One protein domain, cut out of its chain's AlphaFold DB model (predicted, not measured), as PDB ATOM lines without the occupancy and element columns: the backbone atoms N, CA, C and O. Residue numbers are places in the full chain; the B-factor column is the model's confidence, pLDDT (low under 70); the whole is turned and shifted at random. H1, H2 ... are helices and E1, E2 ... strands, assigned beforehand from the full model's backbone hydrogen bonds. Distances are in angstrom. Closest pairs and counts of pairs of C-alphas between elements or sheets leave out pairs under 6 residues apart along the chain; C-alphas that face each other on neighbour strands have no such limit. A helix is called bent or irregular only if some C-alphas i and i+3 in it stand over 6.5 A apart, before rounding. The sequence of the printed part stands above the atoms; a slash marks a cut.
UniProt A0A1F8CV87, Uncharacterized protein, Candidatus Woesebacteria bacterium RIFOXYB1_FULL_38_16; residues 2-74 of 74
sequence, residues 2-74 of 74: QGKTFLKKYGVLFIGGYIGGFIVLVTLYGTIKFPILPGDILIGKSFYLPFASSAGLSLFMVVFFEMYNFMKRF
ATOM      1  N   GLN A   2     137.363 134.056  47.145       58.59
ATOM      2  CA  GLN A   2     137.410 135.510  47.407       58.59
ATOM      3  C   GLN A   2     138.362 135.934  48.549       58.59
ATOM      4  O   GLN A   2     139.087 136.915  48.406       58.59
ATOM      5  N   GLY A   3     138.456 135.158  49.638       61.59
ATOM      6  CA  GLY A   3     139.353 135.478  50.763       61.59
ATOM      7  C   GLY A   3     140.847 135.504  50.403       61.59
ATOM      8  O   GLY A   3     141.603 136.308  50.942       61.59
ATOM      9  N   LYS A   4     141.278 134.695  49.423       62.34
ATOM     10  CA  LYS A   4     142.666 134.717  48.922       62.34
ATOM     11  C   LYS A   4     142.974 136.009  48.151       62.34
ATOM     12  O   LYS A   4     144.096 136.506  48.213       62.34
ATOM     13  N   THR A   5     141.981 136.568  47.460       69.75
ATOM     14  CA  THR A   5     142.097 137.841  46.735       69.75
ATOM     15  C   THR A   5     142.140 139.029  47.696       69.75
ATOM     16  O   THR A   5     142.936 139.944  47.492       69.75
ATOM     17  N   PHE A   6     141.356 138.979  48.779       72.50
ATOM     18  CA  PHE A   6     141.387 139.987  49.841       72.50
ATOM     19  C   PHE A   6     142.769 140.070  50.503       72.50
ATOM     20  O   PHE A   6     143.362 141.143  50.551       72.50
ATOM     21  N   LEU A   7     143.332 138.929  50.915       74.62
ATOM     22  CA  LEU A   7     144.668 138.865  51.519       74.62
ATOM     23  C   LEU A   7     145.772 139.382  50.585       74.62
ATOM     24  O   LEU A   7     146.653 140.105  51.037       74.62
ATOM     25  N   LYS A   8     145.715 139.077  49.282       78.38
ATOM     26  CA  LYS A   8     146.702 139.594  48.318       78.38
ATOM     27  C   LYS A   8     146.617 141.107  48.107       78.38
ATOM     28  O   LYS A   8     147.647 141.733  47.896       78.38
ATOM     29  N   LYS A   9     145.412 141.683  48.119       80.62
ATOM     30  CA  LYS A   9     145.196 143.099  47.781       80.62
ATOM     31  C   LYS A   9     145.265 144.021  49.000       80.62
ATOM     32  O   LYS A   9     145.827 145.106  48.911       80.62
ATOM     33  N   TYR A  10     144.713 143.581  50.126       86.00
ATOM     34  CA  TYR A  10     144.555 144.387  51.336       86.00
ATOM     35  C   TYR A  10     145.328 143.843  52.535       86.00
ATOM     36  O   TYR A  10     145.358 144.505  53.564       86.00
ATOM     37  N   GLY A  11     145.990 142.685  52.425       85.44
ATOM     38  CA  GLY A  11     146.695 142.067  53.551       85.44
ATOM     39  C   GLY A  11     147.744 142.977  54.188       85.44
ATOM     40  O   GLY A  11     147.819 143.044  55.407       85.44
ATOM     41  N   VAL A  12     148.498 143.739  53.388       88.88
ATOM     42  CA  VAL A  12     149.506 144.682  53.911       88.88
ATOM     43  C   VAL A  12     148.853 145.842  54.667       88.88
ATOM     44  O   VAL A  12     149.258 146.141  55.787       88.88
ATOM     45  N   LEU A  13     147.814 146.460  54.092       88.69
ATOM     46  CA  LEU A  13     147.041 147.526  54.743       88.69
ATOM     47  C   LEU A  13     146.374 147.031  56.025       88.69
ATOM     48  O   LEU A  13     146.395 147.719  57.040       88.69
ATOM     49  N   PHE A  14     145.837 145.814  55.986       92.69
ATOM     50  CA  PHE A  14     145.194 145.189  57.125       92.69
ATOM     51  C   PHE A  14     146.198 144.888  58.245       92.69
ATOM     52  O   PHE A  14     145.975 145.252  59.393       92.69
ATOM     53  N   ILE A  15     147.332 144.253  57.943       92.69
ATOM     54  CA  ILE A  15     148.343 143.927  58.960       92.69
ATOM     55  C   ILE A  15     148.951 145.210  59.539       92.69
ATOM     56  O   ILE A  15     149.080 145.329  60.755       92.69
ATOM     57  N   GLY A  16     149.264 146.195  58.691       92.75
ATOM     58  CA  GLY A  16     149.788 147.487  59.134       92.75
ATOM     59  C   GLY A  16     148.797 148.247  60.018       92.75
ATOM     60  O   GLY A  16     149.157 148.681  61.111       92.75
ATOM     61  N   GLY A  17     147.536 148.343  59.589       94.12
ATOM     62  CA  GLY A  17     146.464 148.969  60.364       94.12
ATOM     63  C   GLY A  17     146.159 148.227  61.663       94.12
ATOM     64  O   GLY A  17     145.908 148.859  62.684       94.12
ATOM     65  N   TYR A  18     146.250 146.896  61.652       94.88
ATOM     66  CA  TYR A  18     146.050 146.057  62.829       94.88
ATOM     67  C   TYR A  18     147.142 146.298  63.871       94.88
ATOM     68  O   TYR A  18     146.830 146.628  65.008       94.88
ATOM     69  N   ILE A  19     148.420 146.205  63.485       95.44
ATOM     70  CA  ILE A  19     149.549 146.419  64.404       95.44
ATOM     71  C   ILE A  19     149.564 147.867  64.909       95.44
ATOM     72  O   ILE A  19     149.713 148.098  66.109       95.44
ATOM     73  N   GLY A  20     149.365 148.842  64.017       93.88
ATOM     74  CA  GLY A  20     149.312 150.256  64.389       93.88
ATOM     75  C   GLY A  20     148.157 150.562  65.342       93.88
ATOM     76  O   GLY A  20     148.367 151.160  66.396       93.88
ATOM     77  N   GLY A  21     146.951 150.092  65.014       93.44
ATOM     78  CA  GLY A  21     145.772 150.231  65.865       93.44
ATOM     79  C   GLY A  21     145.942 149.530  67.211       93.44
ATOM     80  O   GLY A  21     145.560 150.088  68.234       93.44
ATOM     81  N   PHE A  22     146.575 148.355  67.231       94.81
ATOM     82  CA  PHE A  22     146.872 147.630  68.461       94.81
ATOM     83  C   PHE A  22     147.770 148.451  69.386       94.81
ATOM     84  O   PHE A  22     147.406 148.669  70.536       94.81
ATOM     85  N   ILE A  23     148.898 148.969  68.886       94.00
ATOM     86  CA  ILE A  23     149.824 149.785  69.688       94.00
ATOM     87  C   ILE A  23     149.112 151.025  70.231       94.00
ATOM     88  O   ILE A  23     149.156 151.279  71.433       94.00
ATOM     89  N   VAL A  24     148.402 151.762  69.372       92.25
ATOM     90  CA  VAL A  24     147.681 152.979  69.771       92.25
ATOM     91  C   VAL A  24     146.652 152.678  70.858       92.25
ATOM     92  O   VAL A  24     146.618 153.366  71.876       92.25
ATOM     93  N   LEU A  25     145.837 151.638  70.676       91.81
ATOM     94  CA  LEU A  25     144.801 151.274  71.638       91.81
ATOM     95  C   LEU A  25     145.393 150.780  72.963       91.81
ATOM     96  O   LEU A  25     144.902 151.189  74.010       91.81
ATOM     97  N   VAL A  26     146.460 149.972  72.947       91.75
ATOM     98  CA  VAL A  26     147.156 149.539  74.174       91.75
ATOM     99  C   VAL A  26     147.721 150.741  74.927       91.75
ATOM    100  O   VAL A  26     147.485 150.881  76.127       91.75
ATOM    101  N   THR A  27     148.451 151.622  74.237       90.69
ATOM    102  CA  THR A  27     149.110 152.778  74.857       90.69
ATOM    103  C   THR A  27     148.099 153.773  75.414       90.69
ATOM    104  O   THR A  27     148.292 154.302  76.508       90.69
ATOM    105  N   LEU A  28     147.004 154.020  74.691       89.88
ATOM    106  CA  LEU A  28     145.999 154.992  75.110       89.88
ATOM    107  C   LEU A  28     145.023 154.448  76.149       89.88
ATOM    108  O   LEU A  28     144.443 155.260  76.863       89.88
ATOM    109  N   TYR A  29     144.858 153.129  76.292       87.25
ATOM    110  CA  TYR A  29     143.890 152.560  77.237       87.25
ATOM    111  C   TYR A  29     144.145 152.967  78.695       87.25
ATOM    112  O   TYR A  29     143.207 153.152  79.472       87.25
ATOM    113  N   GLY A  30     145.418 153.147  79.068       82.19
ATOM    114  CA  GLY A  30     145.791 153.631  80.399       82.19
ATOM    115  C   GLY A  30     145.274 155.043  80.697       82.19
ATOM    116  O   GLY A  30     144.945 155.345  81.843       82.19
ATOM    117  N   THR A  31     145.153 155.882  79.665       85.62
ATOM    118  CA  THR A  31     144.689 157.274  79.766       85.62
ATOM    119  C   THR A  31     143.189 157.392  79.499       85.62
ATOM    120  O   THR A  31     142.479 158.102  80.208       85.62
ATOM    121  N   ILE A  32     142.696 156.694  78.476       84.62
ATOM    122  CA  ILE A  32     141.322 156.755  77.987       84.62
ATOM    123  C   ILE A  32     140.761 155.334  78.015       84.62
ATOM    124  O   ILE A  32     141.124 154.483  77.208       84.62
ATOM    125  N   LYS A  33     139.863 155.065  78.963       84.12
ATOM    126  CA  LYS A  33     139.232 153.749  79.095       84.12
ATOM    127  C   LYS A  33     138.119 153.605  78.062       84.12
ATOM    128  O   LYS A  33     137.034 154.156  78.240       84.12
ATOM    129  N   PHE A  34     138.393 152.873  76.989       84.00
ATOM    130  CA  PHE A  34     137.418 152.588  75.936       84.00
ATOM    131  C   PHE A  34     136.532 151.375  76.285       84.00
ATOM    132  O   PHE A  34     136.936 150.538  77.102       84.00
ATOM    133  N   PRO A  35     135.343 151.243  75.664       86.69
ATOM    134  CA  PRO A  35     134.533 150.032  75.760       86.69
ATOM    135  C   PRO A  35     135.293 148.820  75.209       86.69
ATOM    136  O   PRO A  35     135.885 148.889  74.136       86.69
ATOM    137  N   ILE A  36     135.259 147.709  75.942       86.56
ATOM    138  CA  ILE A  36     135.928 146.460  75.563       86.56
ATOM    139  C   ILE A  36     134.995 145.677  74.642       86.56
ATOM    140  O   ILE A  36     133.837 145.440  74.996       86.56
ATOM    141  N   LEU A  37     135.490 145.275  73.472       89.06
ATOM    142  CA  LEU A  37     134.720 144.483  72.516       89.06
ATOM    143  C   LEU A  37     134.895 142.974  72.760       89.06
ATOM    144  O   LEU A  37     135.921 142.546  73.295       89.06
ATOM    145  N   PRO A  38     133.928 142.133  72.342       87.88
ATOM    146  CA  PRO A  38     134.085 140.683  72.386       87.88
ATOM    147  C   PRO A  38     135.333 140.241  71.609       87.88
ATOM    148  O   PRO A  38     135.438 140.488  70.410       87.88
ATOM    149  N   GLY A  39     136.269 139.587  72.298       88.50
ATOM    150  CA  GLY A  39     137.560 139.161  71.742       88.50
ATOM    151  C   GLY A  39     138.747 140.035  72.157       88.50
ATOM    152  O   GLY A  39     139.885 139.604  71.995       88.50
ATOM    153  N   ASP A  40     138.516 141.208  72.749       91.69
ATOM    154  CA  ASP A  40     139.560 141.928  73.478       91.69
ATOM    155  C   ASP A  40     139.826 141.259  74.835       91.69
ATOM    156  O   ASP A  40     138.921 140.699  75.459       91.69
ATOM    157  N   ILE A  41     141.066 141.348  75.320       91.12
ATOM    158  CA  ILE A  41     141.451 140.789  76.620       91.12
ATOM    159  C   ILE A  41     141.828 141.930  77.559       91.12
ATOM    160  O   ILE A  41     142.753 142.693  77.291       91.12
ATOM    161  N   LEU A  42     141.138 142.019  78.693       89.44
ATOM    162  CA  LEU A  42     141.525 142.884  79.800       89.44
ATOM    163  C   LEU A  42     142.143 142.030  80.913       89.44
ATOM    164  O   LEU A  42     141.482 141.155  81.472       89.44
ATOM    165  N   ILE A  43     143.404 142.295  81.244       86.06
ATOM    166  CA  ILE A  43     144.127 141.657  82.344       86.06
ATOM    167  C   ILE A  43     144.218 142.665  83.499       86.06
ATOM    168  O   ILE A  43     145.014 143.607  83.498       86.06
ATOM    169  N   GLY A  44     143.367 142.477  84.509       80.69
ATOM    170  CA  GLY A  44     143.282 143.379  85.660       80.69
ATOM    171  C   GLY A  44     142.670 144.742  85.314       80.69
ATOM    172  O   GLY A  44     141.806 144.846  84.454       80.69
ATOM    173  N   LYS A  45     143.086 145.805  86.020       74.69
ATOM    174  CA  LYS A  45     142.569 147.178  85.813       74.69
ATOM    175  C   LYS A  45     143.423 148.038  84.873       74.69
ATOM    176  O   LYS A  45     143.011 149.154  84.562       74.69
ATOM    177  N   SER A  46     144.589 147.541  84.461       75.19
ATOM    178  CA  SER A  46     145.638 148.371  83.849       75.19
ATOM    179  C   SER A  46     146.212 147.813  82.552       75.19
ATOM    180  O   SER A  46     146.864 148.560  81.831       75.19
ATOM    181  N   PHE A  47     146.007 146.531  82.247       81.69
ATOM    182  CA  PHE A  47     146.605 145.902  81.074       81.69
ATOM    183  C   PHE A  47     145.512 145.453  80.109       81.69
ATOM    184  O   PHE A  47     144.635 144.672  80.471       81.69
ATOM    185  N   TYR A  48     145.546 145.972  78.888       88.69
ATOM    186  CA  TYR A  48     144.514 145.773  77.877       88.69
ATOM    187  C   TYR A  48     145.155 145.317  76.574       88.69
ATOM    188  O   TYR A  48     146.169 145.866  76.156       88.69
ATOM    189  N   LEU A  49     144.565 144.301  75.952       92.56
ATOM    190  CA  LEU A  49     144.990 143.716  74.691       92.56
ATOM    191  C   LEU A  49     143.823 143.815  73.685       92.56
ATOM    192  O   LEU A  49     142.909 142.984  73.714       92.56
ATOM    193  N   PRO A  50     143.832 144.835  72.810       93.50
ATOM    194  CA  PRO A  50     142.747 145.186  71.893       93.50
ATOM    195  C   PRO A  50     142.699 144.295  70.646       93.50
ATOM    196  O   PRO A  50     142.779 144.798  69.527       93.50
ATOM    197  N   PHE A  51     142.622 142.971  70.774       93.19
ATOM    198  CA  PHE A  51     142.626 142.087  69.598       93.19
ATOM    199  C   PHE A  51     141.444 142.344  68.649       93.19
ATOM    200  O   PHE A  51     141.644 142.560  67.453       93.19
ATOM    201  N   ALA A  52     140.216 142.377  69.166       93.31
ATOM    202  CA  ALA A  52     139.025 142.612  68.356       93.31
ATOM    203  C   ALA A  52     138.928 144.077  67.914       93.31
ATOM    204  O   ALA A  52     138.635 144.359  66.751       93.31
ATOM    205  N   SER A  53     139.239 145.012  68.813       93.50
ATOM    206  CA  SER A  53     139.192 146.447  68.524       93.50
ATOM    207  C   SER A  53     140.210 146.866  67.458       93.50
ATOM    208  O   SER A  53     139.875 147.630  66.549       93.50
ATOM    209  N   SER A  54     141.430 146.321  67.492       94.25
ATOM    210  CA  SER A  54     142.437 146.571  66.448       94.25
ATOM    211  C   SER A  54     142.078 145.916  65.111       94.25
ATOM    212  O   SER A  54     142.288 146.528  64.062       94.25
ATOM    213  N   ALA A  55     141.463 144.726  65.117       93.25
ATOM    214  CA  ALA A  55     140.913 144.110  63.906       93.25
ATOM    215  C   ALA A  55     139.791 144.959  63.293       93.25
ATOM    216  O   ALA A  55     139.788 145.182  62.082       93.25
ATOM    217  N   GLY A  56     138.886 145.487  64.120       92.75
ATOM    218  CA  GLY A  56     137.819 146.388  63.688       92.75
ATOM    219  C   GLY A  56     138.354 147.681  63.068       92.75
ATOM    220  O   GLY A  56     137.958 148.034  61.957       92.75
ATOM    221  N   LEU A  57     139.306 148.348  63.731       92.19
ATOM    222  CA  LEU A  57     139.969 149.543  63.187       92.19
ATOM    223  C   LEU A  57     140.683 149.261  61.865       92.19
ATOM    224  O   LEU A  57     140.626 150.067  60.937       92.19
ATOM    225  N   SER A  58     141.339 148.110  61.768       93.50
ATOM    226  CA  SER A  58     142.032 147.711  60.551       93.50
ATOM    227  C   SER A  58     141.071 147.450  59.388       93.50
ATOM    228  O   SER A  58     141.288 147.942  58.279       93.50
ATOM    229  N   LEU A  59     139.956 146.754  59.635       93.12
ATOM    230  CA  LEU A  59     138.892 146.588  58.639       93.12
ATOM    231  C   LEU A  59     138.323 147.938  58.205       93.12
ATOM    232  O   LEU A  59     138.155 148.169  57.008       93.12
ATOM    233  N   PHE A  60     138.075 148.840  59.156       92.44
ATOM    234  CA  PHE A  60     137.589 150.184  58.862       92.44
ATOM    235  C   PHE A  60     138.558 150.953  57.953       92.44
ATOM    236  O   PHE A  60     138.130 151.516  56.950       92.44
ATOM    237  N   MET A  61     139.863 150.914  58.240       91.12
ATOM    238  CA  MET A  61     140.902 151.516  57.393       91.12
ATOM    239  C   MET A  61     140.898 150.940  55.972       91.12
ATOM    240  O   MET A  61     140.991 151.693  55.004       91.12
ATOM    241  N   VAL A  62     140.773 149.617  55.834       92.00
ATOM    242  CA  VAL A  62     140.719 148.953  54.522       92.00
ATOM    243  C   VAL A  62     139.492 149.406  53.729       92.00
ATOM    244  O   VAL A  62     139.636 149.801  52.571       92.00
ATOM    245  N   VAL A  63     138.310 149.409  54.352       91.06
ATOM    246  CA  VAL A  63     137.059 149.858  53.718       91.06
ATOM    247  C   VAL A  63     137.139 151.336  53.342       91.06
ATOM    248  O   VAL A  63     136.792 151.707  52.222       91.06
ATOM    249  N   PHE A  64     137.648 152.182  54.239       91.12
ATOM    250  CA  PHE A  64     137.825 153.607  53.985       91.12
ATOM    251  C   PHE A  64     138.773 153.858  52.807       91.12
ATOM    252  O   PHE A  64     138.471 154.654  51.918       91.12
ATOM    253  N   PHE A  65     139.896 153.139  52.752       89.44
ATOM    254  CA  PHE A  65     140.849 153.237  51.651       89.44
ATOM    255  C   PHE A  65     140.252 152.756  50.322       89.44
ATOM    256  O   PHE A  65     140.490 153.354  49.271       89.44
ATOM    257  N   GLU A  66     139.456 151.690  50.343       89.19
ATOM    258  CA  GLU A  66     138.744 151.210  49.160       89.19
ATOM    259  C   GLU A  66     137.715 152.237  48.668       89.19
ATOM    260  O   GLU A  66     137.688 152.550  47.477       89.19
ATOM    261  N   MET A  67     136.952 152.836  49.584       90.31
ATOM    262  CA  MET A  67     135.985 153.890  49.278       90.31
ATOM    263  C   MET A  67     136.663 155.148  48.715       90.31
ATOM    264  O   MET A  67     136.194 155.715  47.731       90.31
ATOM    265  N   TYR A  68     137.807 155.551  49.274       89.44
ATOM    266  CA  TYR A  68     138.607 156.661  48.752       89.44
ATOM    267  C   TYR A  68     139.097 156.398  47.321       89.44
ATOM    268  O   TYR A  68     138.966 157.256  46.447       89.44
ATOM    269  N   ASN A  69     139.617 155.198  47.048       87.44
ATOM    270  CA  ASN A  69     140.054 154.826  45.700       87.44
ATOM    271  C   ASN A  69     138.895 154.725  44.706       87.44
ATOM    272  O   ASN A  69     139.089 155.011  43.525       87.44
ATOM    273  N   PHE A  70     137.714 154.306  45.166       88.31
ATOM    274  CA  PHE A  70     136.500 154.320  44.362       88.31
ATOM    275  C   PHE A  70     136.133 155.755  43.979       88.31
ATOM    276  O   PHE A  70     136.045 156.043  42.792       88.31
ATOM    277  N   MET A  71     136.034 156.672  44.949       88.56
ATOM    278  CA  MET A  71     135.708 158.080  44.682       88.56
ATOM    279  C   MET A  71     136.725 158.768  43.772       88.56
ATOM    280  O   MET A  71     136.333 159.537  42.913       88.56
ATOM    281  N   LYS A  72     138.023 158.474  43.918       82.38
ATOM    282  CA  LYS A  72     139.079 159.059  43.074       82.38
ATOM    283  C   LYS A  72     139.067 158.545  41.622       82.38
ATOM    284  O   LYS A  72     139.733 159.122  40.767       82.38
ATOM    285  N   ARG A  73     138.407 157.414  41.350       69.25
ATOM    286  CA  ARG A  73     138.275 156.842  39.997       69.25
ATOM    287  C   ARG A  73     137.077 157.391  39.218       69.25
ATOM    288  O   ARG A  73     137.036 157.157  38.012       69.25
ATOM    289  N   PHE A  74     136.138 158.044  39.896       55.16
ATOM    290  CA  PHE A  74     135.066 158.834  39.289       55.16
ATOM    291  C   PHE A  74     135.522 160.284  39.125       55.16
ATOM    292  O   PHE A  74     135.030 160.924  38.172       55.16
TER     293      PHE A  74
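What this domain is: This is residues 2 to 74 of the 74 residues of an uncharacterized protein of Candidatus Woesebacteria bacterium RIFOXYB1_FULL_38_16 (UniProt A0A1F8CV87). Two long helical stretches, H1b and H2, cross as a lopsided X, and a small two-strand hairpin, E1 and E2, sits at one end of the pair, near the last part of H1b and the first residues of H2. At the other end the short arm H1a turns off sharply from H1b, and the last turns of H2, with residues 67 to 74, stick out free. The printed part has 73 residues, with two named helices and two named strands in the order H1, E1, E2, H2; the sheet is E1 - E2, antiparallel, and the class is mostly helix. The whole is loose, with a radius of gyration of the C-alphas of 14.5 A, and elongated, spanning 47 by 25 by 18 A.

How they stand to each other: H1, residues 2 to 29, was assigned as one helix by its hydrogen bonds but is bent: C-alphas 9 and 12 are 7.7 A apart. Its arms, H1a with residues 2 to 9 and H1b with residues 12 to 29, are about perpendicular, at 81 degrees. H1b touches H2, residues 51 to 73, with the C-alphas of Gly 17 and Ser 58 closest at 4.6 A. They run opposite ways at a steep tilt of 49 degrees. H1a and H2 are apart. E1, residues 41 to 43, and E2, residues 47 to 49, form a hairpin, antiparallel at 165 degrees. Across it N 41 and O 49 are 2.9 A apart and N 49 and O 41 are 2.8 A apart, within hydrogen-bond range. The closest C-alphas of H1b and E2, those of Val 26 and Tyr 48, are 5.9 A apart. The closest C-alphas of E1 and H2, those of Ile 41 and Phe 51, are 7.2 A apart. H1a is apart from E1 and from E2. In H1a, H1b and H2 every O i to N i+4 pair is within hydrogen-bond range.

Where its parts are: H1a begins with C-alpha 2 at (137.410, 135.510, 47.407) and is 10.9 A long from first to last C-alpha. H1b runs 25.3 A, from Val 12 to C-alpha 29 at (143.890, 152.560, 77.237). E1, Ile 41 to Ile 43, is 6.4 A long, and E2, Phe 47 to Leu 49, is 6.9 A long. H2 runs 33.4 A, from Phe 51 to C-alpha 73 at (138.275, 156.842, 39.997).

The domain as a whole: The C-alphas of Gly 44 and Phe 74, the two farthest apart, are 49.6 A apart. The printed part has no cut. The link from H1 to E1, 11 residues, is long; those from E1 to E2 and from E2 to H2 are tight. Without residues 67 to 74, which stand free, the body spans 40 by 18 by 15 A. The mean pLDDT of the printed part is 86.6, and residues 2 to 5 and 73 to 74 are under 70.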